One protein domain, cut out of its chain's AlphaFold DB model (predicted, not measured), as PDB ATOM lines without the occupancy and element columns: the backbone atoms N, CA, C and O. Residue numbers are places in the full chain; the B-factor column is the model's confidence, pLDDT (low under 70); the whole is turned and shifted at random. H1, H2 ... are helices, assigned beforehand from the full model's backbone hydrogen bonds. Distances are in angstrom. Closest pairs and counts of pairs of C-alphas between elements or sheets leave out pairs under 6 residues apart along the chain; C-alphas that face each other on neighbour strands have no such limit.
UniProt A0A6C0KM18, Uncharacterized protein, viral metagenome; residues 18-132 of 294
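What this domain is: This is residues 18 to 132 of the 294 residues of an uncharacterized protein of viral metagenome (UniProt A0A6C0KM18). The longest helix, H4, runs through the middle, with H5 and H6 packed side by side with it and H7 packed on H5. The other end of the domain is a looser group of three: H2 meets the first turns of H4 with its own first turns, H3 folds back on H2, and H1 stands crosswise at the last turn of H2. The printed part has 115 residues with seven named helices, H1 to H7 in that order, and no named strand; the class is all helix. It is compact, with a radius of gyration of the C-alphas of 14.2 A and spans of 38 by 28 by 28 A.

How they stand to each other: Begin at H1, residues 18 to 23: it touches residues 43 to 46 alone of H2, residues 33 to 46, about perpendicular at 74 degrees, with the closest C-alphas, Leu 22 and His 43, 7.3 A apart. H3, residues 54 to 61, forms a helical hairpin with H2, touching its residues 38 to 42 alone; the closest C-alphas, Val 38 and Val 61, are 5.6 A apart. Look next at H4, residues 65 to 81, a hub together with H2, each touching three helices. Residues 34 to 38 of H2 touch residues 66 to 67 of H4 at a steep tilt of 69 degrees, only just short of about perpendicular; the closest C-alphas, Tyr 34 and Gly 67, are 6.3 A apart. H5, residues 87 to 94, forms a helical hairpin with H4 at a shallow tilt of 25 degrees, opposite ways, closest at the C-alphas of Ile 72 and Val 90, 6.0 A. H6, residues 115 to 122, touches H4 at a shallow tilt of 7 degrees, the same way, closest at the C-alphas of Ala 69 and Ile 115, 7.0 A. H7, residues 125 to 131, touches H5 at a steep tilt of 63 degrees, closest at the C-alphas of Lys 91 and Val 131, 4.6 A. H5 and H6 are apart. Every O i to N i+4 pair is within hydrogen-bond range in H1, H2, H5, H6 and H7; in H3 3 of 4 are, in H4 10 of 13.

Where its parts are: Find C-alpha 18 at (492.556, 352.233, 418.108), where H1 begins. H2 is 19.9 A long; H4 runs 25.3 A from C-alpha 65 at (479.877, 356.429, 401.598). H7 ends at C-alpha 131, (467.989, 348.986, 413.365).

The domain as a whole: The C-alphas farthest apart, Thr 27 and Asp 129, are 40.6 A apart. The printed part has no cut; the link from H5 to H6, residues 95 to 114, is long. The model's pLDDT is under 70 at residues 18 to 63, 78, 80 to 83 and 108.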
ATOM      1  N   TRP A  18     492.121 351.758 419.429       49.72
ATOM      2  CA  TRP A  18     492.556 352.233 418.108       49.72
ATOM      3  C   TRP A  18     494.052 352.528 418.086       49.72
ATOM      4  O   TRP A  18     494.729 352.211 417.118       49.72
ATOM      5  N   ARG A  19     494.596 353.007 419.208       42.97
ATOM      6  CA  ARG A  19     496.033 353.182 419.426       42.97
ATOM      7  C   ARG A  19     496.847 351.907 419.186       42.97
ATOM      8  O   ARG A  19     497.888 351.986 418.546       42.97
ATOM      9  N   ASP A  20     496.365 350.752 419.645       47.03
ATOM     10  CA  ASP A  20     497.043 349.458 419.493       47.03
ATOM     11  C   ASP A  20     496.889 348.910 418.062       47.03
ATOM     12  O   ASP A  20     497.794 348.253 417.550       47.03
ATOM     13  N   ILE A  21     495.759 349.193 417.397       49.75
ATOM     14  CA  ILE A  21     495.551 348.877 415.973       49.75
ATOM     15  C   ILE A  21     496.508 349.709 415.117       49.75
ATOM     16  O   ILE A  21     497.203 349.132 414.293       49.75
ATOM     17  N   LEU A  22     496.593 351.019 415.375       49.97
ATOM     18  CA  LEU A  22     497.462 351.982 414.692       49.97
ATOM     19  C   LEU A  22     498.958 351.720 414.973       49.97
ATOM     20  O   LEU A  22     499.770 351.847 414.065       49.97
ATOM     21  N   GLN A  23     499.339 351.306 416.193       48.97
ATOM     22  CA  GLN A  23     500.729 350.944 416.538       48.97
ATOM     23  C   GLN A  23     501.188 349.616 415.927       48.97
ATOM     24  O   GLN A  23     502.353 349.488 415.561       48.97
ATOM     25  N   ASN A  24     500.296 348.627 415.815       47.66
ATOM     26  CA  ASN A  24     500.595 347.349 415.159       47.66
ATOM     27  C   ASN A  24     500.377 347.398 413.637       47.66
ATOM     28  O   ASN A  24     500.512 346.379 412.952       47.66
ATOM     29  N   TRP A  25     500.013 348.564 413.103       56.91
ATOM     30  CA  TRP A  25     499.679 348.747 411.703       56.91
ATOM     31  C   TRP A  25     500.952 348.874 410.871       56.91
ATOM     32  O   TRP A  25     501.588 349.922 410.784       56.91
ATOM     33  N   ASN A  26     501.365 347.748 410.301       45.22
ATOM     34  CA  ASN A  26     502.562 347.668 409.485       45.22
ATOM     35  C   ASN A  26     502.274 348.158 408.054       45.22
ATOM     36  O   ASN A  26     501.209 347.883 407.497       45.22
ATOM     37  N   THR A  27     503.259 348.824 407.455       45.56
ATOM     38  CA  THR A  27     503.314 349.519 406.147       45.56
ATOM     39  C   THR A  27     503.033 348.653 404.901       45.56
ATOM     40  O   THR A  27     503.363 349.029 403.779       45.56
ATOM     41  N   THR A  28     502.433 347.476 405.070       46.44
ATOM     42  CA  THR A  28     502.357 346.403 404.070       46.44
ATOM     43  C   THR A  28     500.986 346.209 403.419       46.44
ATOM     44  O   THR A  28     500.890 345.445 402.464       46.44
ATOM     45  N   LEU A  29     499.923 346.864 403.898       53.44
ATOM     46  CA  LEU A  29     498.596 346.782 403.277       53.44
ATOM     47  C   LEU A  29     498.321 348.069 402.497       53.44
ATOM     48  O   LEU A  29     498.131 349.124 403.093       53.44
ATOM     49  N   ALA A  30     498.308 347.974 401.164       56.81
ATOM     50  CA  ALA A  30     497.844 349.041 400.285       56.81
ATOM     51  C   ALA A  30     496.335 349.232 400.495       56.81
ATOM     52  O   ALA A  30     495.517 348.598 399.830       56.81
ATOM     53  N   MET A  31     495.979 350.039 401.492       59.12
ATOM     54  CA  MET A  31     494.592 350.368 401.781       59.12
ATOM     55  C   MET A  31     494.077 351.400 400.776       59.12
ATOM     56  O   MET A  31     494.842 352.255 400.319       59.12
ATOM     57  N   PRO A  32     492.779 351.358 400.446       62.56
ATOM     58  CA  PRO A  32     492.140 352.433 399.705       62.56
ATOM     59  C   PRO A  32     492.314 353.790 400.409       62.56
ATOM     60  O   PRO A  32     492.439 353.869 401.637       62.56
ATOM     61  N   SER A  33     492.327 354.878 399.638       65.44
ATOM     62  CA  SER A  33     492.629 356.223 400.149       65.44
ATOM     63  C   SER A  33     491.644 356.696 401.221       65.44
ATOM     64  O   SER A  33     492.085 357.270 402.208       65.44
ATOM     65  N   TYR A  34     490.351 356.390 401.087       63.47
ATOM     66  CA  TYR A  34     489.317 356.757 402.066       63.47
ATOM     67  C   TYR A  34     489.558 356.106 403.436       63.47
ATOM     68  O   TYR A  34     489.533 356.776 404.465       63.47
ATOM     69  N   VAL A  35     489.924 354.818 403.461       63.91
ATOM     70  CA  VAL A  35     490.298 354.102 404.697       63.91
ATOM     71  C   VAL A  35     491.498 354.776 405.362       63.91
ATOM     72  O   VAL A  35     491.531 354.955 406.579       63.91
ATOM     73  N   THR A  36     492.472 355.200 404.555       66.00
ATOM     74  CA  THR A  36     493.666 355.905 405.036       66.00
ATOM     75  C   THR A  36     493.314 357.274 405.626       66.00
ATOM     76  O   THR A  36     493.808 357.618 406.698       66.00
ATOM     77  N   THR A  37     492.433 358.036 404.974       65.81
ATOM     78  CA  THR A  37     491.942 359.335 405.461       65.81
ATOM     79  C   THR A  37     491.220 359.194 406.797       65.81
ATOM     80  O   THR A  37     491.591 359.859 407.764       65.81
ATOM     81  N   VAL A  38     490.256 358.273 406.888       63.28
ATOM     82  CA  VAL A  38     489.493 358.010 408.118       63.28
ATOM     83  C   VAL A  38     490.429 357.632 409.262       63.28
ATOM     84  O   VAL A  38     490.335 358.177 410.361       63.28
ATOM     85  N   LEU A  39     491.392 356.745 409.010       64.06
ATOM     86  CA  LEU A  39     492.297 356.268 410.053       64.06
ATOM     87  C   LEU A  39     493.341 357.311 410.469       64.06
ATOM     88  O   LEU A  39     493.680 357.373 411.651       64.06
ATOM     89  N   ASN A  40     493.789 358.181 409.561       66.75
ATOM     90  CA  ASN A  40     494.620 359.337 409.910       66.75
ATOM     91  C   ASN A  40     493.853 360.345 410.776       66.75
ATOM     92  O   ASN A  40     494.385 360.814 411.784       66.75
ATOM     93  N   ASN A  41     492.595 360.632 410.431       62.91
ATOM     94  CA  ASN A  41     491.732 361.520 411.208       62.91
ATOM     95  C   ASN A  41     491.501 360.968 412.625       62.91
ATOM     96  O   ASN A  41     491.631 361.693 413.611       62.91
ATOM     97  N   LEU A  42     491.270 359.658 412.742       59.78
ATOM     98  CA  LEU A  42     491.145 358.976 414.033       59.78
ATOM     99  C   LEU A  42     492.450 358.975 414.826       59.78
ATOM    100  O   LEU A  42     492.434 359.201 416.036       59.78
ATOM    101  N   HIS A  43     493.589 358.750 414.167       61.91
ATOM    102  CA  HIS A  43     494.892 358.814 414.822       61.91
ATOM    103  C   HIS A  43     495.128 360.195 415.441       61.91
ATOM    104  O   HIS A  43     495.445 360.281 416.627       61.91
ATOM    105  N   LEU A  44     494.892 361.264 414.674       63.56
ATOM    106  CA  LEU A  44     495.016 362.642 415.149       63.56
ATOM    107  C   LEU A  44     494.064 362.942 416.316       63.56
ATOM    108  O   LEU A  44     494.475 363.570 417.289       63.56
ATOM    109  N   ALA A  45     492.825 362.447 416.268       57.53
ATOM    110  CA  ALA A  45     491.850 362.639 417.338       57.53
ATOM    111  C   ALA A  45     492.262 361.928 418.643       57.53
ATOM    112  O   ALA A  45     492.255 362.524 419.723       57.53
ATOM    113  N   THR A  46     492.701 360.669 418.560       55.84
ATOM    114  CA  THR A  46     493.073 359.856 419.739       55.84
ATOM    115  C   THR A  46     494.302 360.360 420.504       55.84
ATOM    116  O   THR A  46     494.518 359.945 421.644       55.84
ATOM    117  N   LEU A  47     495.098 361.272 419.930       60.75
ATOM    118  CA  LEU A  47     496.206 361.930 420.634       60.75
ATOM    119  C   LEU A  47     495.731 362.840 421.778       60.75
ATOM    120  O   LEU A  47     496.513 363.112 422.691       60.75
ATOM    121  N   HIS A  48     494.472 363.292 421.752       57.34
ATOM    122  CA  HIS A  48     493.956 364.298 422.682       57.34
ATOM    123  C   HIS A  48     492.898 363.771 423.660       57.34
ATOM    124  O   HIS A  48     492.824 364.277 424.781       57.34
ATOM    125  N   THR A  49     492.138 362.728 423.301       53.03
ATOM    126  CA  THR A  49     491.108 362.149 424.185       53.03
ATOM    127  C   THR A  49     490.915 360.652 423.898       53.03
ATOM    128  O   THR A  49     490.783 360.279 422.735       53.03
ATOM    129  N   PRO A  50     490.924 359.761 424.909       52.91
ATOM    130  CA  PRO A  50     490.903 358.312 424.679       52.91
ATOM    131  C   PRO A  50     489.520 357.734 424.328       52.91
ATOM    132  O   PRO A  50     489.471 356.692 423.682       52.91
ATOM    133  N   ASP A  51     488.426 358.409 424.691       50.75
ATOM    134  CA  ASP A  51     487.056 357.953 424.428       50.75
ATOM    135  C   ASP A  51     486.296 358.998 423.604       50.75
ATOM    136  O   ASP A  51     485.881 360.034 424.125       50.75
ATOM    137  N   TYR A  52     486.104 358.723 422.312       53.47
ATOM    138  CA  TYR A  52     485.244 359.531 421.448       53.47
ATOM    139  C   TYR A  52     483.867 358.866 421.277       53.47
ATOM    140  O   TYR A  52     483.800 357.667 420.978       53.47
ATOM    141  N   PRO A  53     482.758 359.615 421.425       58.69
ATOM    142  CA  PRO A  53     481.441 359.155 420.995       58.69
ATOM    143  C   PRO A  53     481.400 358.973 419.467       58.69
ATOM    144  O   PRO A  53     482.111 359.668 418.743       58.69
ATOM    145  N   LEU A  54     480.534 358.079 418.963       56.22
ATOM    146  CA  LEU A  54     480.351 357.840 417.517       56.22
ATOM    147  C   LEU A  54     480.075 359.130 416.732       56.22
ATOM    148  O   LEU A  54     480.521 359.248 415.598       56.22
ATOM    149  N   SER A  55     479.397 360.109 417.335       54.16
ATOM    150  CA  SER A  55     479.119 361.403 416.704       54.16
ATOM    151  C   SER A  55     480.386 362.100 416.200       54.16
ATOM    152  O   SER A  55     480.397 362.581 415.078       54.16
ATOM    153  N   HIS A  56     481.484 362.051 416.961       59.84
ATOM    154  CA  HIS A  56     482.774 362.584 416.516       59.84
ATOM    155  C   HIS A  56     483.419 361.722 415.425       59.84
ATOM    156  O   HIS A  56     484.160 362.228 414.595       59.84
ATOM    157  N   PHE A  57     483.153 360.412 415.418       61.16
ATOM    158  CA  PHE A  57     483.643 359.513 414.372       61.16
ATOM    159  C   PHE A  57     483.011 359.837 413.017       61.16
ATOM    160  O   PHE A  57     483.707 359.836 412.005       61.16
ATOM    161  N   LEU A  58     481.711 360.137 412.999       64.44
ATOM    162  CA  LEU A  58     480.986 360.510 411.785       64.44
ATOM    163  C   LEU A  58     481.560 361.783 411.147       64.44
ATOM    164  O   LEU A  58     481.706 361.827 409.925       64.44
ATOM    165  N   ASP A  59     482.001 362.747 411.961       63.66
ATOM    166  CA  ASP A  59     482.704 363.945 411.480       63.66
ATOM    167  C   ASP A  59     484.009 363.591 410.740       63.66
ATOM    168  O   ASP A  59     484.382 364.249 409.770       63.66
ATOM    169  N   PHE A  60     484.697 362.517 411.150       62.41
ATOM    170  CA  PHE A  60     485.954 362.075 410.533       62.41
ATOM    171  C   PHE A  60     485.771 361.254 409.261       62.41
ATOM    172  O   PHE A  60     486.698 361.201 408.447       62.41
ATOM    173  N   VAL A  61     484.608 360.621 409.096       66.25
ATOM    174  CA  VAL A  61     484.239 359.913 407.863       66.25
ATOM    175  C   VAL A  61     483.870 360.901 406.753       66.25
ATOM    176  O   VAL A  61     483.896 360.528 405.587       66.25
ATOM    177  N   ASN A  62     483.592 362.171 407.088       65.25
ATOM    178  CA  ASN A  62     483.290 363.244 406.131       65.25
ATOM    179  C   ASN A  62     482.185 362.859 405.120       65.25
ATOM    180  O   ASN A  62     482.222 363.254 403.958       65.25
ATOM    181  N   ASN A  63     481.215 362.049 405.558       65.38
ATOM    182  CA  ASN A  63     480.165 361.464 404.717       65.38
ATOM    183  C   ASN A  63     480.669 360.673 403.490       65.38
ATOM    184  O   ASN A  63     479.934 360.512 402.519       65.38
ATOM    185  N   GLU A  64     481.899 360.153 403.512       80.12
ATOM    186  CA  GLU A  64     482.366 359.234 402.472       80.12
ATOM    187  C   GLU A  64     481.619 357.897 402.597       80.12
ATOM    188  O   GLU A  64     481.805 357.148 403.564       80.12
ATOM    189  N   GLN A  65     480.769 357.595 401.612       83.94
ATOM    190  CA  GLN A  65     479.877 356.429 401.598       83.94
ATOM    191  C   GLN A  65     480.642 355.110 401.782       83.94
ATOM    192  O   GLN A  65     480.214 354.221 402.523       83.94
ATOM    193  N   GLU A  66     481.831 355.001 401.193       81.56
ATOM    194  CA  GLU A  66     482.706 353.843 401.332       81.56
ATOM    195  C   GLU A  66     483.240 353.676 402.763       81.56
ATOM    196  O   GLU A  66     483.340 352.554 403.270       81.56
ATOM    197  N   GLY A  67     483.557 354.783 403.440       82.00
ATOM    198  CA  GLY A  67     484.000 354.777 404.834       82.00
ATOM    199  C   GLY A  67     482.883 354.350 405.788       82.00
ATOM    200  O   GLY A  67     483.118 353.543 406.693       82.00
ATOM    201  N   ILE A  68     481.656 354.822 405.544       85.25
ATOM    202  CA  ILE A  68     480.461 354.436 406.311       85.25
ATOM    203  C   ILE A  68     480.175 352.941 406.123       85.25
ATOM    204  O   ILE A  68     480.023 352.211 407.108       85.25
ATOM    205  N   ALA A  69     480.169 352.459 404.876       88.56
ATOM    206  CA  ALA A  69     479.960 351.048 404.559       88.56
ATOM    207  C   ALA A  69     481.016 350.153 405.229       88.56
ATOM    208  O   ALA A  69     480.679 349.149 405.860       88.56
ATOM    209  N   TRP A  70     482.294 350.535 405.165       85.31
ATOM    210  CA  TRP A  70     483.364 349.815 405.858       85.31
ATOM    211  C   TRP A  70     483.142 349.763 407.381       85.31
ATOM    212  O   TRP A  70     483.304 348.704 407.993       85.31
ATOM    213  N   LEU A  71     482.696 350.857 408.003       84.88
ATOM    214  CA  LEU A  71     482.444 350.884 409.444       84.88
ATOM    215  C   LEU A  71     481.260 350.000 409.859       84.88
ATOM    216  O   LEU A  71     481.309 349.354 410.910       84.88
ATOM    217  N   ILE A  72     480.211 349.928 409.034       89.44
ATOM    218  CA  ILE A  72     479.097 348.986 409.227       89.44
ATOM    219  C   ILE A  72     479.629 347.551 409.217       89.44
ATOM    220  O   ILE A  72     479.303 346.766 410.114       89.44
ATOM    221  N   TYR A  73     480.482 347.218 408.242       89.25
ATOM    222  CA  TYR A  73     481.119 345.905 408.161       89.25
ATOM    223  C   TYR A  73     481.908 345.570 409.429       89.25
ATOM    224  O   TYR A  73     481.684 344.504 410.008       89.25
ATOM    225  N   GLU A  74     482.787 346.464 409.888       83.12
ATOM    226  CA  GLU A  74     483.589 346.247 411.099       83.12
ATOM    227  C   GLU A  74     482.690 346.080 412.332       83.12
ATOM    228  O   GLU A  74     482.815 345.100 413.069       83.12
ATOM    229  N   THR A  75     481.708 346.972 412.507       84.12
ATOM    230  CA  THR A  75     480.794 346.971 413.664       84.12
ATOM    231  C   THR A  75     480.024 345.655 413.788       84.12
ATOM    232  O   THR A  75     479.873 345.111 414.885       84.12
ATOM    233  N   ILE A  76     479.549 345.118 412.663       88.38
ATOM    234  CA  ILE A  76     478.781 343.871 412.626       88.38
ATOM    235  C   ILE A  76     479.699 342.646 412.734       88.38
ATOM    236  O   ILE A  76     479.384 341.688 413.447       88.38
ATOM    237  N   SER A  77     480.851 342.667 412.061       83.44
ATOM    238  CA  SER A  77     481.787 341.537 412.026       83.44
ATOM    239  C   SER A  77     482.410 341.238 413.389       83.44
ATOM    240  O   SER A  77     482.748 340.083 413.662       83.44
ATOM    241  N   LEU A  78     482.466 342.220 414.295       69.38
ATOM    242  CA  LEU A  78     482.898 342.043 415.688       69.38
ATOM    243  C   LEU A  78     482.114 340.967 416.457       69.38
ATOM    244  O   LEU A  78     482.662 340.356 417.377       69.38
ATOM    245  N   ARG A  79     480.874 340.655 416.053       73.12
ATOM    246  CA  ARG A  79     480.110 339.517 416.599       73.12
ATOM    247  C   ARG A  79     480.856 338.195 416.487       73.12
ATOM    248  O   ARG A  79     480.807 337.383 417.405       73.12
ATOM    249  N   SER A  80     481.545 337.976 415.368       61.50
ATOM    250  CA  SER A  80     482.302 336.739 415.135       61.50
ATOM    251  C   SER A  80     483.477 336.563 416.106       61.50
ATOM    252  O   SER A  80     484.005 335.463 416.235       61.50
ATOM    253  N   LEU A  81     483.844 337.628 416.826       58.72
ATOM    254  CA  LEU A  81     484.937 337.682 417.795       58.72
ATOM    255  C   LEU A  81     484.432 337.700 419.251       58.72
ATOM    256  O   LEU A  81     485.118 338.210 420.134       58.72
ATOM    257  N   ASN A  82     483.230 337.165 419.510       60.38
ATOM    258  CA  ASN A  82     482.548 337.171 420.815       60.38
ATOM    259  C   ASN A  82     482.219 338.575 421.365       60.38
ATOM    260  O   ASN A  82     481.967 338.731 422.561       60.38
ATOM    261  N   GLY A  83     482.208 339.600 420.510       66.00
ATOM    262  CA  GLY A  83     481.770 340.946 420.872       66.00
ATOM    263  C   GLY A  83     480.248 341.108 420.806       66.00
ATOM    264  O   GLY A  83     479.568 340.478 419.994       66.00
ATOM    265  N   THR A  84     479.697 342.001 421.630       74.75
ATOM    266  CA  THR A  84     478.316 342.485 421.483       74.75
ATOM    267  C   THR A  84     478.246 343.537 420.377       74.75
ATOM    268  O   THR A  84     478.991 344.517 420.426       74.75
ATOM    269  N   ILE A  85     477.338 343.368 419.411       82.31
ATOM    270  CA  ILE A  85     477.102 344.384 418.375       82.31
ATOM    271  C   ILE A  85     476.458 345.617 419.015       82.31
ATOM    272  O   ILE A  85     475.455 345.512 419.721       82.31
ATOM    273  N   ARG A  86     477.006 346.795 418.718       80.62
ATOM    274  CA  ARG A  86     476.405 348.093 419.045       80.62
ATOM    275  C   ARG A  86     475.361 348.459 417.994       80.62
ATOM    276  O   ARG A  86     475.648 349.153 417.025       80.62
ATOM    277  N   LEU A  87     474.152 347.921 418.152       83.62
ATOM    278  CA  LEU A  87     473.059 348.104 417.188       83.62
ATOM    279  C   LEU A  87     472.625 349.567 417.050       83.62
ATOM    280  O   LEU A  87     472.167 349.971 415.988       83.62
ATOM    281  N   ASP A  88     472.804 350.367 418.099       78.88
ATOM    282  CA  ASP A  88     472.618 351.818 418.072       78.88
ATOM    283  C   ASP A  88     473.534 352.500 417.048       78.88
ATOM    284  O   ASP A  88     473.099 353.416 416.352       78.88
ATOM    285  N   TYR A  89     474.768 352.015 416.906       82.19
ATOM    286  CA  TYR A  89     475.734 352.549 415.946       82.19
ATOM    287  C   TYR A  89     475.426 352.072 414.534       82.19
ATOM    288  O   TYR A  89     475.417 352.869 413.603       82.19
ATOM    289  N   VAL A  90     475.111 350.784 414.383       88.19
ATOM    290  CA  VAL A  90     474.703 350.223 413.090       88.19
ATOM    291  C   VAL A  90     473.494 350.976 412.538       88.19
ATOM    292  O   VAL A  90     473.503 351.336 411.369       88.19
ATOM    293  N   LYS A  91     472.495 351.280 413.379       87.62
ATOM    294  CA  LYS A  91     471.332 352.081 412.985       87.62
ATOM    295  C   LYS A  91     471.735 353.455 412.442       87.62
ATOM    296  O   LYS A  91     471.387 353.780 411.315       87.62
ATOM    297  N   GLN A  92     472.505 354.220 413.220       82.62
ATOM    298  CA  GLN A  92     472.943 355.562 412.818       82.62
ATOM    299  C   GLN A  92     473.744 355.538 411.514       82.62
ATOM    300  O   GLN A  92     473.558 356.402 410.668       82.62
ATOM    301  N   LEU A  93     474.609 354.540 411.328       88.00
ATOM    302  CA  LEU A  93     475.395 354.407 410.104       88.00
ATOM    303  C   LEU A  93     474.528 354.038 408.900       88.00
ATOM    304  O   LEU A  93     474.725 354.599 407.830       88.00
ATOM    305  N   LEU A  94     473.558 353.134 409.066       90.19
ATOM    306  CA  LEU A  94     472.631 352.766 407.993       90.19
ATOM    307  C   LEU A  94     471.770 353.949 407.538       90.19
ATOM    308  O   LEU A  94     471.481 354.045 406.352       90.19
ATOM    309  N   ASP A  95     471.410 354.859 408.448       84.94
ATOM    310  CA  ASP A  95     470.668 356.083 408.116       84.94
ATOM    311  C   ASP A  95     471.482 357.078 407.262       84.94
ATOM    312  O   ASP A  95     470.896 357.996 406.678       84.94
ATOM    313  N   LEU A  96     472.808 356.903 407.196       84.62
ATOM    314  CA  LEU A  96     473.740 357.738 406.433       84.62
ATOM    315  C   LEU A  96     474.201 357.097 405.115       84.62
ATOM    316  O   LEU A  96     474.853 357.772 404.318       84.62
ATOM    317  N   VAL A  97     473.894 355.816 404.884       89.12
ATOM    318  CA  VAL A  97     474.226 355.150 403.619       89.12
ATOM    319  C   VAL A  97     473.204 355.532 402.554       89.12
ATOM    320  O   VAL A  97     472.017 355.241 402.700       89.12
ATOM    321  N   ASP A  98     473.671 356.134 401.462       84.25
ATOM    322  CA  ASP A  98     472.799 356.587 400.370       84.25
ATOM    323  C   ASP A  98     472.239 355.410 399.551       84.25
ATOM    324  O   ASP A  98     471.077 355.433 399.139       84.25
ATOM    325  N   ASP A  99     473.049 354.368 399.331       87.00
ATOM    326  CA  ASP A  99     472.696 353.186 398.536       87.00
ATOM    327  C   ASP A  99     473.014 351.880 399.280       87.00
ATOM    328  O   ASP A  99     474.115 351.332 399.210       87.00
ATOM    329  N   LEU A 100     472.020 351.356 400.001       89.06
ATOM    330  CA  LEU A 100     472.124 350.069 400.701       89.06
ATOM    331  C   LEU A 100     472.211 348.868 399.746       89.06
ATOM    332  O   LEU A 100     472.654 347.792 400.154       89.06
ATOM    333  N   ASP A 101     471.766 349.035 398.503       91.69
ATOM    334  CA  ASP A 101     471.791 348.003 397.467       91.69
ATOM    335  C   ASP A 101     473.103 348.053 396.652       91.69
ATOM    336  O   ASP A 101     473.359 347.189 395.812       91.69
ATOM    337  N   GLY A 102     473.986 349.004 396.970       88.25
ATOM    338  CA  GLY A 102     475.354 349.074 396.480       88.25
ATOM    339  C   GLY A 102     476.272 348.005 397.098       88.25
ATOM    340  O   GLY A 102     476.003 347.477 398.187       88.25
ATOM    341  N   PRO A 103     477.379 347.651 396.415       91.31
ATOM    342  CA  PRO A 103     478.365 346.711 396.936       91.31
ATOM    343  C   PRO A 103     479.203 347.338 398.056       91.31
ATOM    344  O   PRO A 103     479.378 348.556 398.118       91.31
ATOM    345  N   PHE A 104     479.816 346.502 398.900       86.50
ATOM    346  CA  PHE A 104     480.871 346.999 399.783       86.50
ATOM    347  C   PHE A 104     482.064 347.528 398.976       86.50
ATOM    348  O   PHE A 104     482.394 346.979 397.916       86.50
ATOM    349  N   PRO A 105     482.779 348.532 399.511       81.00
ATOM    350  CA  PRO A 105     484.068 348.922 398.972       81.00
ATOM    351  C   PRO A 105     485.013 347.721 398.876       81.00
ATOM    352  O   PRO A 105     484.978 346.816 399.712       81.00
ATOM    353  N   ASN A 106     485.893 347.720 397.876       77.00
ATOM    354  CA  ASN A 106     486.858 346.640 397.690       77.00
ATOM    355  C   ASN A 106     488.040 346.783 398.667       77.00
ATOM    356  O   ASN A 106     488.903 347.644 398.492       77.00
ATOM    357  N   PHE A 107     488.083 345.923 399.681       74.75
ATOM    358  CA  PHE A 107     489.169 345.773 400.644       74.75
ATOM    359  C   PHE A 107     489.360 344.289 400.999       74.75
ATOM    360  O   PHE A 107     488.552 343.416 400.673       74.75
ATOM    361  N   ALA A 108     490.479 343.959 401.644       65.75
ATOM    362  CA  ALA A 108     490.770 342.577 402.012       65.75
ATOM    363  C   ALA A 108     489.733 342.055 403.023       65.75
ATOM    364  O   ALA A 108     489.692 342.506 404.164       65.75
ATOM    365  N   GLY A 109     488.925 341.078 402.604       74.00
ATOM    366  CA  GLY A 109     487.850 340.517 403.424       74.00
ATOM    367  C   GLY A 109     486.486 341.185 403.237       74.00
ATOM    368  O   GLY A 109     485.569 340.835 403.977       74.00
ATOM    369  N   SER A 110     486.330 342.090 402.261       78.06
ATOM    370  CA  SER A 110     485.019 342.647 401.915       78.06
ATOM    371  C   SER A 110     483.992 341.538 401.682       78.06
ATOM    372  O   SER A 110     484.294 340.562 400.983       78.06
ATOM    373  N   PRO A 111     482.775 341.671 402.231       86.31
ATOM    374  CA  PRO A 111     481.687 340.760 401.922       86.31
ATOM    375  C   PRO A 111     481.396 340.741 400.423       86.31
ATOM    376  O   PRO A 111     481.449 341.768 399.751       86.31
ATOM    377  N   SER A 112     481.030 339.569 399.910       88.25
ATOM    378  CA  SER A 112     480.341 339.476 398.626       88.25
ATOM    379  C   SER A 112     478.889 339.923 398.795       88.25
ATOM    380  O   SER A 112     478.247 339.493 399.757       88.25
ATOM    381  N   GLY A 113     478.370 340.694 397.843       90.94
ATOM    382  CA  GLY A 113     476.979 341.151 397.839       90.94
ATOM    383  C   GLY A 113     476.822 342.615 398.238       90.94
ATOM    384  O   GLY A 113     477.797 343.373 398.280       90.94
ATOM    385  N   THR A 114     475.578 343.006 398.498       94.69
ATOM    386  CA  THR A 114     475.225 344.385 398.859       94.69
ATOM    387  C   THR A 114     475.368 344.645 400.358       94.69
ATOM    388  O   THR A 114     475.430 343.716 401.176       94.69
ATOM    389  N   ILE A 115     475.394 345.923 400.745       92.81
ATOM    390  CA  ILE A 115     475.375 346.330 402.159       92.81
ATOM    391  C   ILE A 115     474.143 345.743 402.857       92.81
ATOM    392  O   ILE A 115     474.257 345.136 403.926       92.81
ATOM    393  N   ARG A 116     472.977 345.831 402.212       93.88
ATOM    394  CA  ARG A 116     471.718 345.260 402.690       93.88
ATOM    395  C   ARG A 116     471.787 343.748 402.875       93.88
ATOM    396  O   ARG A 116     471.383 343.251 403.927       93.88
ATOM    397  N   GLU A 117     472.280 343.013 401.879       93.75
ATOM    398  CA  GLU A 117     472.403 341.551 401.939       93.75
ATOM    399  C   GLU A 117     473.283 341.122 403.114       93.75
ATOM    400  O   GLU A 117     472.911 340.232 403.880       93.75
ATOM    401  N   PHE A 118     474.417 341.797 403.311       94.94
ATOM    402  CA  PHE A 118     475.305 341.531 404.436       94.94
ATOM    403  C   PHE A 118     474.633 341.791 405.788       94.94
ATOM    404  O   PHE A 118     474.719 340.948 406.682       94.94
ATOM    405  N   VAL A 119     473.948 342.928 405.947       94.06
ATOM    406  CA  VAL A 119     473.252 343.282 407.196       94.06
ATOM    407  C   VAL A 119     472.151 342.264 407.500       94.06
ATOM    408  O   VAL A 119     472.112 341.726 408.607       94.06
ATOM    409  N   ASN A 120     471.325 341.925 406.507       93.88
ATOM    410  CA  ASN A 120     470.279 340.904 406.622       93.88
ATOM    411  C   ASN A 120     470.840 339.522 406.969       93.88
ATOM    412  O   ASN A 120     470.230 338.781 407.736       93.88
ATOM    413  N   TYR A 121     472.001 339.170 406.417       94.25
ATOM    414  CA  TYR A 121     472.644 337.888 406.676       94.25
ATOM    415  C   TYR A 121     473.280 337.806 408.071       94.25
ATOM    416  O   TYR A 121     473.350 336.728 408.665       94.25
ATOM    417  N   ARG A 122     473.788 338.925 408.606       93.56
ATOM    418  CA  ARG A 122     474.570 338.942 409.855       93.56
ATOM    419  C   ARG A 122     473.779 339.318 411.103       93.56
ATOM    420  O   ARG A 122     474.190 338.934 412.207       93.56
ATOM    421  N   LEU A 123     472.686 340.060 410.961       92.69
ATOM    422  CA  LEU A 123     471.828 340.447 412.077       92.69
ATOM    423  C   LEU A 123     470.670 339.463 412.251       92.69
ATOM    424  O   LEU A 123     470.126 338.922 411.293       92.69
ATOM    425  N   THR A 124     470.290 339.214 413.502       92.69
ATOM    426  CA  THR A 124     469.101 338.408 413.802       92.69
ATOM    427  C   THR A 124     467.833 339.229 413.564       92.69
ATOM    428  O   THR A 124     467.881 340.454 413.461       92.69
ATOM    429  N   ARG A 125     466.663 338.578 413.524       89.19
ATOM    430  CA  ARG A 125     465.403 339.274 413.227       89.19
ATOM    431  C   ARG A 125     465.095 340.424 414.192       89.19
ATOM    432  O   ARG A 125     464.795 341.517 413.736       89.19
ATOM    433  N   ASN A 126     465.255 340.198 415.496       90.50
ATOM    434  CA  ASN A 126     465.018 341.225 416.518       90.50
ATOM    435  C   ASN A 126     465.948 342.438 416.354       90.50
ATOM    436  O   ASN A 126     465.602 343.558 416.709       90.50
ATOM    437  N   GLU A 127     467.146 342.210 415.826       92.38
ATOM    438  CA  GLU A 127     468.155 343.247 415.633       92.38
ATOM    439  C   GLU A 127     467.901 344.033 414.359       92.38
ATOM    440  O   GLU A 127     468.049 345.249 414.367       92.38
ATOM    441  N   LEU A 128     467.453 343.354 413.300       91.31
ATOM    442  CA  LEU A 128     466.937 343.994 412.092       91.31
ATOM    443  C   LEU A 128     465.740 344.894 412.417       91.31
ATOM    444  O   LEU A 128     465.696 346.041 411.971       91.31
ATOM    445  N   ASP A 129     464.816 344.409 413.249       85.12
ATOM    446  CA  ASP A 129     463.666 345.191 413.707       85.12
ATOM    447  C   ASP A 129     464.113 346.412 414.544       85.12
ATOM    448  O   ASP A 129     463.518 347.486 414.440       85.12
ATOM    449  N   TYR A 130     465.195 346.286 415.325       87.06
ATOM    450  CA  TYR A 130     465.777 347.395 416.091       87.06
ATOM    451  C   TYR A 130     466.440 348.456 415.201       87.06
ATOM    452  O   TYR A 130     466.209 349.653 415.391       87.06
ATOM    453  N   VAL A 131     467.275 348.040 414.240       88.81
ATOM    454  CA  VAL A 131     467.989 348.986 413.365       88.81
ATOM    455  C   VAL A 131     467.070 349.635 412.331       88.81
ATOM    456  O   VAL A 131     467.461 350.635 411.749       88.81
ATOM    457  N   GLN A 132     465.846 349.122 412.142       84.62
ATOM    458  CA  GLN A 132     464.817 349.717 411.276       84.62
ATOM    459  C   GLN A 132     465.320 350.003 409.853       84.62
ATOM    460  O   GLN A 132     465.003 351.039 409.272       84.62
TER     461      GLN A 132